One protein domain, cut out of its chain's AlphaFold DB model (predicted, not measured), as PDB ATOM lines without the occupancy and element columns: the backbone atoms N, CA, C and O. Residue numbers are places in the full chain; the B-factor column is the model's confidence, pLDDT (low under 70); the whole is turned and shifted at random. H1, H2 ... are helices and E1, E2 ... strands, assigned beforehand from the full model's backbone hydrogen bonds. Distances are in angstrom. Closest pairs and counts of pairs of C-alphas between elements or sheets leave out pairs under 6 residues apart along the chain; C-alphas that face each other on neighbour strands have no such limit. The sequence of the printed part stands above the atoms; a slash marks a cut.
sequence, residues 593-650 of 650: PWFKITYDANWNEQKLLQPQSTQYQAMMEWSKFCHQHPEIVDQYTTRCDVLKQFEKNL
ATOM      1  N   PRO A 593     135.680 123.768 102.505       87.44
ATOM      2  CA  PRO A 593     135.018 125.067 102.506       87.44
ATOM      3  C   PRO A 593     135.655 126.065 103.485       87.44
ATOM      4  O   PRO A 593     136.086 125.689 104.577       87.44
ATOM      5  N   TRP A 594     135.611 127.361 103.146       89.31
ATOM      6  CA  TRP A 594     136.148 128.448 103.989       89.31
ATOM      7  C   TRP A 594     135.421 128.632 105.331       89.31
ATOM      8  O   TRP A 594     135.956 129.259 106.249       89.31
ATOM      9  N   PHE A 595     134.217 128.070 105.470       90.00
ATOM     10  CA  PHE A 595     133.469 127.994 106.722       90.00
ATOM     11  C   PHE A 595     132.627 126.716 106.783       90.00
ATOM     12  O   PHE A 595     132.306 126.108 105.763       90.00
ATOM     13  N   LYS A 596     132.233 126.325 107.995       90.25
ATOM     14  CA  LYS A 596     131.234 125.281 108.244       90.25
ATOM     15  C   LYS A 596     130.054 125.869 108.995       90.25
ATOM     16  O   LYS A 596     130.221 126.798 109.781       90.25
ATOM     17  N   ILE A 597     128.878 125.300 108.768       89.00
ATOM     18  CA  ILE A 597     127.694 125.597 109.565       89.00
ATOM     19  C   ILE A 597     127.659 124.630 110.749       89.00
ATOM     20  O   ILE A 597     127.729 123.413 110.574       89.00
ATOM     21  N   THR A 598     127.572 125.182 111.952       89.38
ATOM     22  CA  THR A 598     127.350 124.467 113.211       89.38
ATOM     23  C   THR A 598     126.113 125.032 113.901       89.38
ATOM     24  O   THR A 598     125.634 126.097 113.526       89.38
ATOM     25  N   TYR A 599     125.597 124.341 114.913       90.81
ATOM     26  CA  TYR A 599     124.441 124.803 115.679       90.81
ATOM     27  C   TYR A 599     124.829 124.980 117.144       90.81
ATOM     28  O   TYR A 599     125.539 124.136 117.695       90.81
ATOM     29  N   ASP A 600     124.391 126.077 117.762       88.88
ATOM     30  CA  ASP A 600     124.550 126.274 119.203       88.88
ATOM     31  C   ASP A 600     123.569 125.395 120.010       88.88
ATOM     32  O   ASP A 600     122.749 124.660 119.456       88.88
ATOM     33  N   ALA A 601     123.637 125.469 121.343       86.50
ATOM     34  CA  ALA A 601     122.765 124.698 122.236       86.50
ATOM     35  C   ALA A 601     121.257 124.996 122.065       86.50
ATOM     36  O   ALA A 601     120.427 124.219 122.533       86.50
ATOM     37  N   ASN A 602     120.905 126.093 121.388       91.06
ATOM     38  CA  ASN A 602     119.538 126.515 121.090       91.06
ATOM     39  C   ASN A 602     119.159 126.279 119.617       91.06
ATOM     40  O   ASN A 602     118.124 126.775 119.176       91.06
ATOM     41  N   TRP A 603     119.971 125.526 118.865       83.50
ATOM     42  CA  TRP A 603     119.797 125.266 117.433       83.50
ATOM     43  C   TRP A 603     119.893 126.507 116.530       83.50
ATOM     44  O   TRP A 603     119.422 126.475 115.393       83.50
ATOM     45  N   ASN A 604     120.544 127.584 116.980       90.31
ATOM     46  CA  ASN A 604     120.841 128.713 116.098       90.31
ATOM     47  C   ASN A 604     122.052 128.399 115.215       90.31
ATOM     48  O   ASN A 604     123.055 127.859 115.688       90.31
ATOM     49  N   GLU A 605     121.969 128.778 113.940       89.50
ATOM     50  CA  GLU A 605     123.054 128.613 112.974       89.50
ATOM     51  C   GLU A 605     124.272 129.475 113.353       89.50
ATOM     52  O   GLU A 605     124.170 130.691 113.511       89.50
ATOM     53  N   GLN A 606     125.443 128.851 113.458       87.62
ATOM     54  CA  GLN A 606     126.732 129.508 113.653       87.62
ATOM     55  C   GLN A 606     127.675 129.164 112.501       87.62
ATOM     56  O   GLN A 606     127.825 128.001 112.124       87.62
ATOM     57  N   LYS A 607     128.347 130.179 111.951       88.00
ATOM     58  CA  LYS A 607     129.359 130.005 110.903       88.00
ATOM     59  C   LYS A 607     130.737 129.909 111.541       88.00
ATOM     60  O   LYS A 607     131.271 130.898 112.032       88.00
ATOM     61  N   LEU A 608     131.324 128.718 111.513       89.62
ATOM     62  CA  LEU A 608     132.680 128.476 111.986       89.62
ATOM     63  C   LEU A 608     133.665 128.615 110.825       89.62
ATOM     64  O   LEU A 608     133.775 127.716 109.984       89.62
ATOM     65  N   LEU A 609     134.392 129.731 110.799       91.06
ATOM     66  CA  LEU A 609     135.460 129.973 109.829       91.06
ATOM     67  C   LEU A 609     136.524 128.876 109.896       91.06
ATOM     68  O   LEU A 609     136.828 128.346 110.966       91.06
ATOM     69  N   GLN A 610     137.117 128.559 108.749       91.12
ATOM     70  CA  GLN A 610     138.172 127.557 108.614       91.12
ATOM     71  C   GLN A 610     139.454 128.215 108.073       91.12
ATOM     72  O   GLN A 610     139.764 128.036 106.896       91.12
ATOM     73  N   PRO A 611     140.238 128.950 108.891       90.88
ATOM     74  CA  PRO A 611     141.435 129.657 108.412       90.88
ATOM     75  C   PRO A 611     142.509 128.755 107.787       90.88
ATOM     76  O   PRO A 611     143.314 129.204 106.976       90.88
ATOM     77  N   GLN A 612     142.519 127.477 108.174       88.69
ATOM     78  CA  GLN A 612     143.430 126.462 107.639       88.69
ATOM     79  C   GLN A 612     142.971 125.895 106.289       88.69
ATOM     80  O   GLN A 612     143.735 125.171 105.658       88.69
ATOM     81  N   SER A 613     141.734 126.178 105.862       88.94
ATOM     82  CA  SER A 613     141.216 125.652 104.602       88.94
ATOM     83  C   SER A 613     141.850 126.338 103.399       88.94
ATOM     84  O   SER A 613     142.136 127.542 103.418       88.94
ATOM     85  N   THR A 614     142.007 125.581 102.317       85.38
ATOM     86  CA  THR A 614     142.575 126.086 101.060       85.38
ATOM     87  C   THR A 614     141.708 127.205 100.490       85.38
ATOM     88  O   THR A 614     142.224 128.224 100.023       85.38
ATOM     89  N   GLN A 615     140.381 127.058 100.586       87.50
ATOM     90  CA  GLN A 615     139.447 128.068 100.106       87.50
ATOM     91  C   GLN A 615     139.538 129.372 100.910       87.50
ATOM     92  O   GLN A 615     139.529 130.443 100.310       87.50
ATOM     93  N   TYR A 616     139.674 129.317 102.242       91.00
ATOM     94  CA  TYR A 616     139.826 130.529 103.060       91.00
ATOM     95  C   TYR A 616     141.076 131.319 102.660       91.00
ATOM     96  O   TYR A 616     141.011 132.532 102.465       91.00
ATOM     97  N   GLN A 617     142.210 130.632 102.497       90.62
ATOM     98  CA  GLN A 617     143.471 131.268 102.111       90.62
ATOM     99  C   GLN A 617     143.377 131.910 100.721       90.62
ATOM    100  O   GLN A 617     143.793 133.055 100.538       90.62
ATOM    101  N   ALA A 618     142.761 131.217  99.759       90.44
ATOM    102  CA  ALA A 618     142.533 131.753  98.422       90.44
ATOM    103  C   ALA A 618     141.592 132.972  98.428       90.44
ATOM    104  O   ALA A 618     141.886 133.969  97.771       90.44
ATOM    105  N   MET A 619     140.502 132.928  99.204       90.50
ATOM    106  CA  MET A 619     139.567 134.050  99.369       90.50
ATOM    107  C   MET A 619     140.242 135.271 100.009       90.50
ATOM    108  O   MET A 619     140.018 136.395  99.566       90.50
ATOM    109  N   MET A 620     141.112 135.063 101.003       92.75
ATOM    110  CA  MET A 620     141.887 136.130 101.646       92.75
ATOM    111  C   MET A 620     142.857 136.806 100.668       92.75
ATOM    112  O   MET A 620     142.891 138.034 100.568       92.75
ATOM    113  N   GLU A 621     143.638 136.017  99.923       93.00
ATOM    114  CA  GLU A 621     144.550 136.549  98.904       93.00
ATOM    115  C   GLU A 621     143.792 137.299  97.802       93.00
ATOM    116  O   GLU A 621     144.226 138.369  97.367       93.00
ATOM    117  N   TRP A 622     142.648 136.761  97.376       92.19
ATOM    118  CA  TRP A 622     141.807 137.371  96.357       92.19
ATOM    119  C   TRP A 622     141.186 138.692  96.827       92.19
ATOM    120  O   TRP A 622     141.314 139.693  96.123       92.19
ATOM    121  N   SER A 623     140.612 138.740  98.034       92.31
ATOM    122  CA  SER A 623     140.080 139.978  98.625       92.31
ATOM    123  C   SER A 623     141.160 141.058  98.715       92.31
ATOM    124  O   SER A 623     140.957 142.190  98.271       92.31
ATOM    125  N   LYS A 624     142.354 140.709  99.211       93.44
ATOM    126  CA  LYS A 624     143.479 141.649  99.284       93.44
ATOM    127  C   LYS A 624     143.869 142.179  97.903       93.44
ATOM    128  O   LYS A 624     144.095 143.378  97.760       93.44
ATOM    129  N   PHE A 625     143.927 141.308  96.896       93.62
ATOM    130  CA  PHE A 625     144.231 141.706  95.523       93.62
ATOM    131  C   PHE A 625     143.182 142.682  94.970       93.62
ATOM    132  O   PHE A 625     143.551 143.719  94.424       93.62
ATOM    133  N   CYS A 626     141.890 142.393  95.158       90.69
ATOM    134  CA  CYS A 626     140.798 143.246  94.683       90.69
ATOM    135  C   CYS A 626     140.851 144.663  95.271       90.69
ATOM    136  O   CYS A 626     140.583 145.628  94.562       90.69
ATOM    137  N   HIS A 627     141.244 144.801  96.541       90.81
ATOM    138  CA  HIS A 627     141.426 146.109  97.175       90.81
ATOM    139  C   HIS A 627     142.659 146.867  96.663       90.81
ATOM    140  O   HIS A 627     142.655 148.096  96.636       90.81
ATOM    141  N   GLN A 628     143.721 146.153  96.287       93.50
ATOM    142  CA  GLN A 628     144.971 146.751  95.807       93.50
ATOM    143  C   GLN A 628     144.911 147.171  94.335       93.50
ATOM    144  O   GLN A 628     145.595 148.120  93.959       93.50
ATOM    145  N   HIS A 629     144.103 146.479  93.527       92.44
ATOM    146  CA  HIS A 629     144.008 146.668  92.076       92.44
ATOM    147  C   HIS A 629     142.547 146.763  91.595       92.44
ATOM    148  O   HIS A 629     142.123 145.953  90.762       92.44
ATOM    149  N   PRO A 630     141.739 147.707  92.117       88.56
ATOM    150  CA  PRO A 630     140.314 147.805  91.791       88.56
ATOM    151  C   PRO A 630     140.042 148.022  90.293       88.56
ATOM    152  O   PRO A 630     138.979 147.651  89.804       88.56
ATOM    153  N   GLU A 631     140.996 148.585  89.553       88.69
ATOM    154  CA  GLU A 631     140.921 148.834  88.111       88.69
ATOM    155  C   GLU A 631     140.993 147.569  87.241       88.69
ATOM    156  O   GLU A 631     140.595 147.609  86.078       88.69
ATOM    157  N   ILE A 632     141.490 146.453  87.789       87.75
ATOM    158  CA  ILE A 632     141.652 145.173  87.075       87.75
ATOM    159  C   ILE A 632     140.475 144.215  87.330       87.75
ATOM    160  O   ILE A 632     140.272 143.269  86.568       87.75
ATOM    161  N   VAL A 633     139.689 144.443  88.386       84.38
ATOM    162  CA  VAL A 633     138.596 143.553  88.804       84.38
ATOM    163  C   VAL A 633     137.353 143.778  87.939       84.38
ATOM    164  O   VAL A 633     136.888 144.905  87.773       84.38
ATOM    165  N   ASP A 634     136.772 142.701  87.409       81.69
ATOM    166  CA  ASP A 634     135.595 142.803  86.549       81.69
ATOM    167  C   ASP A 634     134.279 143.093  87.316       81.69
ATOM    168  O   ASP A 634     134.141 142.939  88.537       81.69
ATOM    169  N   GLN A 635     133.245 143.506  86.576       78.88
ATOM    170  CA  GLN A 635     131.917 143.746  87.158       78.88
ATOM    171  C   GLN A 635     131.226 142.470  87.665       78.88
ATOM    172  O   GLN A 635     130.302 142.550  88.475       78.88
ATOM    173  N   TYR A 636     131.623 141.300  87.164       75.25
ATOM    174  CA  TYR A 636     131.011 140.022  87.519       75.25
ATOM    175  C   TYR A 636     131.405 139.615  88.946       75.25
ATOM    176  O   TYR A 636     130.559 139.341  89.796       75.25
ATOM    177  N   THR A 637     132.693 139.686  89.248       74.81
ATOM    178  CA  THR A 637     133.291 139.341  90.536       74.81
ATOM    179  C   THR A 637     133.065 140.373  91.632       74.81
ATOM    180  O   THR A 637     132.851 139.985  92.778       74.81
ATOM    181  N   THR A 638     133.001 141.670  91.316       71.38
ATOM    182  CA  THR A 638     132.584 142.710  92.286       71.38
ATOM    183  C   THR A 638     131.148 142.507  92.792       71.38
ATOM    184  O   THR A 638     130.754 143.020  93.845       71.38
ATOM    185  N   ARG A 639     130.341 141.720  92.071       77.00
ATOM    186  CA  ARG A 639     128.993 141.302  92.478       77.00
ATOM    187  C   ARG A 639     128.957 139.930  93.151       77.00
ATOM    188  O   ARG A 639     127.872 139.500  93.520       77.00
ATOM    189  N   CYS A 640     130.098 139.273  93.358       81.62
ATOM    190  CA  CYS A 640     130.160 137.963  93.995       81.62
ATOM    191  C   CYS A 640     129.680 138.034  95.453       81.62
ATOM    192  O   CYS A 640     130.355 138.586  96.326       81.62
ATOM    193  N   ASP A 641     128.522 137.431  95.728       81.56
ATOM    194  CA  ASP A 641     127.953 137.381  97.078       81.56
ATOM    195  C   ASP A 641     128.828 136.579  98.047       81.56
ATOM    196  O   ASP A 641     128.877 136.900  99.233       81.56
ATOM    197  N   VAL A 642     129.578 135.592  97.545       84.06
ATOM    198  CA  VAL A 642     130.501 134.780  98.354       84.06
ATOM    199  C   VAL A 642     131.672 135.621  98.866       84.06
ATOM    200  O   VAL A 642     131.994 135.530 100.047       84.06
ATOM    201  N   LEU A 643     132.267 136.482  98.028       85.75
ATOM    202  CA  LEU A 643     133.336 137.400  98.451       85.75
ATOM    203  C   LEU A 643     132.827 138.420  99.468       85.75
ATOM    204  O   LEU A 643     133.412 138.570 100.534       85.75
ATOM    205  N   LYS A 644     131.676 139.043  99.193       87.44
ATOM    206  CA  LYS A 644     131.050 139.992 100.127       87.44
ATOM    207  C   LYS A 644     130.702 139.337 101.458       87.44
ATOM    208  O   LYS A 644     130.823 139.957 102.510       87.44
ATOM    209  N   GLN A 645     130.213 138.100 101.422       87.38
ATOM    210  CA  GLN A 645     129.926 137.347 102.631       87.38
ATOM    211  C   GLN A 645     131.215 137.028 103.384       87.38
ATOM    212  O   GLN A 645     131.236 137.194 104.598       87.38
ATOM    213  N   PHE A 646     132.270 136.597 102.699       88.75
ATOM    214  CA  PHE A 646     133.567 136.339 103.314       88.75
ATOM    215  C   PHE A 646     134.105 137.582 104.030       88.75
ATOM    216  O   PHE A 646     134.349 137.522 105.229       88.75
ATOM    217  N   GLU A 647     134.158 138.724 103.343       88.81
ATOM    218  CA  GLU A 647     134.656 139.997 103.883       88.81
ATOM    219  C   GLU A 647     133.841 140.515 105.073       88.81
ATOM    220  O   GLU A 647     134.404 141.101 105.988       88.81
ATOM    221  N   LYS A 648     132.527 140.261 105.111       87.56
ATOM    222  CA  LYS A 648     131.678 140.592 106.273       87.56
ATOM    223  C   LYS A 648     131.978 139.760 107.522       87.56
ATOM    224  O   LYS A 648     131.504 140.119 108.595       87.56
ATOM    225  N   ASN A 649     132.629 138.609 107.363       81.56
ATOM    226  CA  ASN A 649     132.941 137.683 108.449       81.56
ATOM    227  C   ASN A 649     134.444 137.663 108.790       81.56
ATOM    228  O   ASN A 649     134.835 136.885 109.658       81.56
ATOM    229  N   LEU A 650     135.266 138.472 108.110       79.44
ATOM    230  CA  LEU A 650     136.629 138.804 108.536       79.44
ATOM    231  C   LEU A 650     136.583 139.862 109.638       79.44
ATOM    232  O   LEU A 650     137.412 139.744 110.567       79.44
TER     233      LEU A 650
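Overview. This is residues 593 to 650 of the 650 residues of an uncharacterized protein of Prevotella copri CAG:164 (UniProt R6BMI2). What shape is this? A two-stranded hairpin, E1 and E2, makes one end of an elongated model, and the longest helix, H1, runs from near its open end toward the other end. There the long link of residues 629 to 640 folds back to the short helix H2, which packs crosswise on part of H1. What is it made of? The printed part has 58 residues with two named strands and two named helices in the order E1, E2, H1, H2; the sheet, E1 - E2, is antiparallel, the class is mixed, and the whole is loose, with a radius of gyration of the C-alphas of 13.6 A and spans of 46 by 22 by 14 A.

Along the chain. Where are the strands? E1 is residues 595 to 599, 13.1 A long, and begins at C-alpha 595 (133.469, 127.994, 106.722). E2 is residues 605 to 609, 12.9 A long. Where are the helices? H1 is residues 614 to 628, 21.5 A long. H2 is residues 641 to 648, 10.4 A long, and ends at C-alpha 648 (131.678, 140.592, 106.273).

Arrangement. How do the strands pair? E1 and E2 form a hairpin, antiparallel at 147 degrees, with N 596 and O 608 at 2.9 A and N 606 and O 598 at 2.8 A, within hydrogen-bond range. How do the helices stand? H1, with residues 619 to 623 alone, touches H2, about perpendicular at 82 degrees; the closest C-alphas, those of Met 619 and Leu 643, are 7.1 A apart. In H1 and H2 every O i to N i+4 pair is within hydrogen-bond range. What stays apart? H2 is apart from E1 and from E2.

Size, cuts and confidence. How far does it reach? The two C-alphas farthest apart, those of Ala 601 and Glu 631, are 45.6 A apart. Is it continuous and confident? The printed part has no cut, and the link from H1 to H2 is long. Its mean pLDDT is 87.5, and no printed residue is under 70.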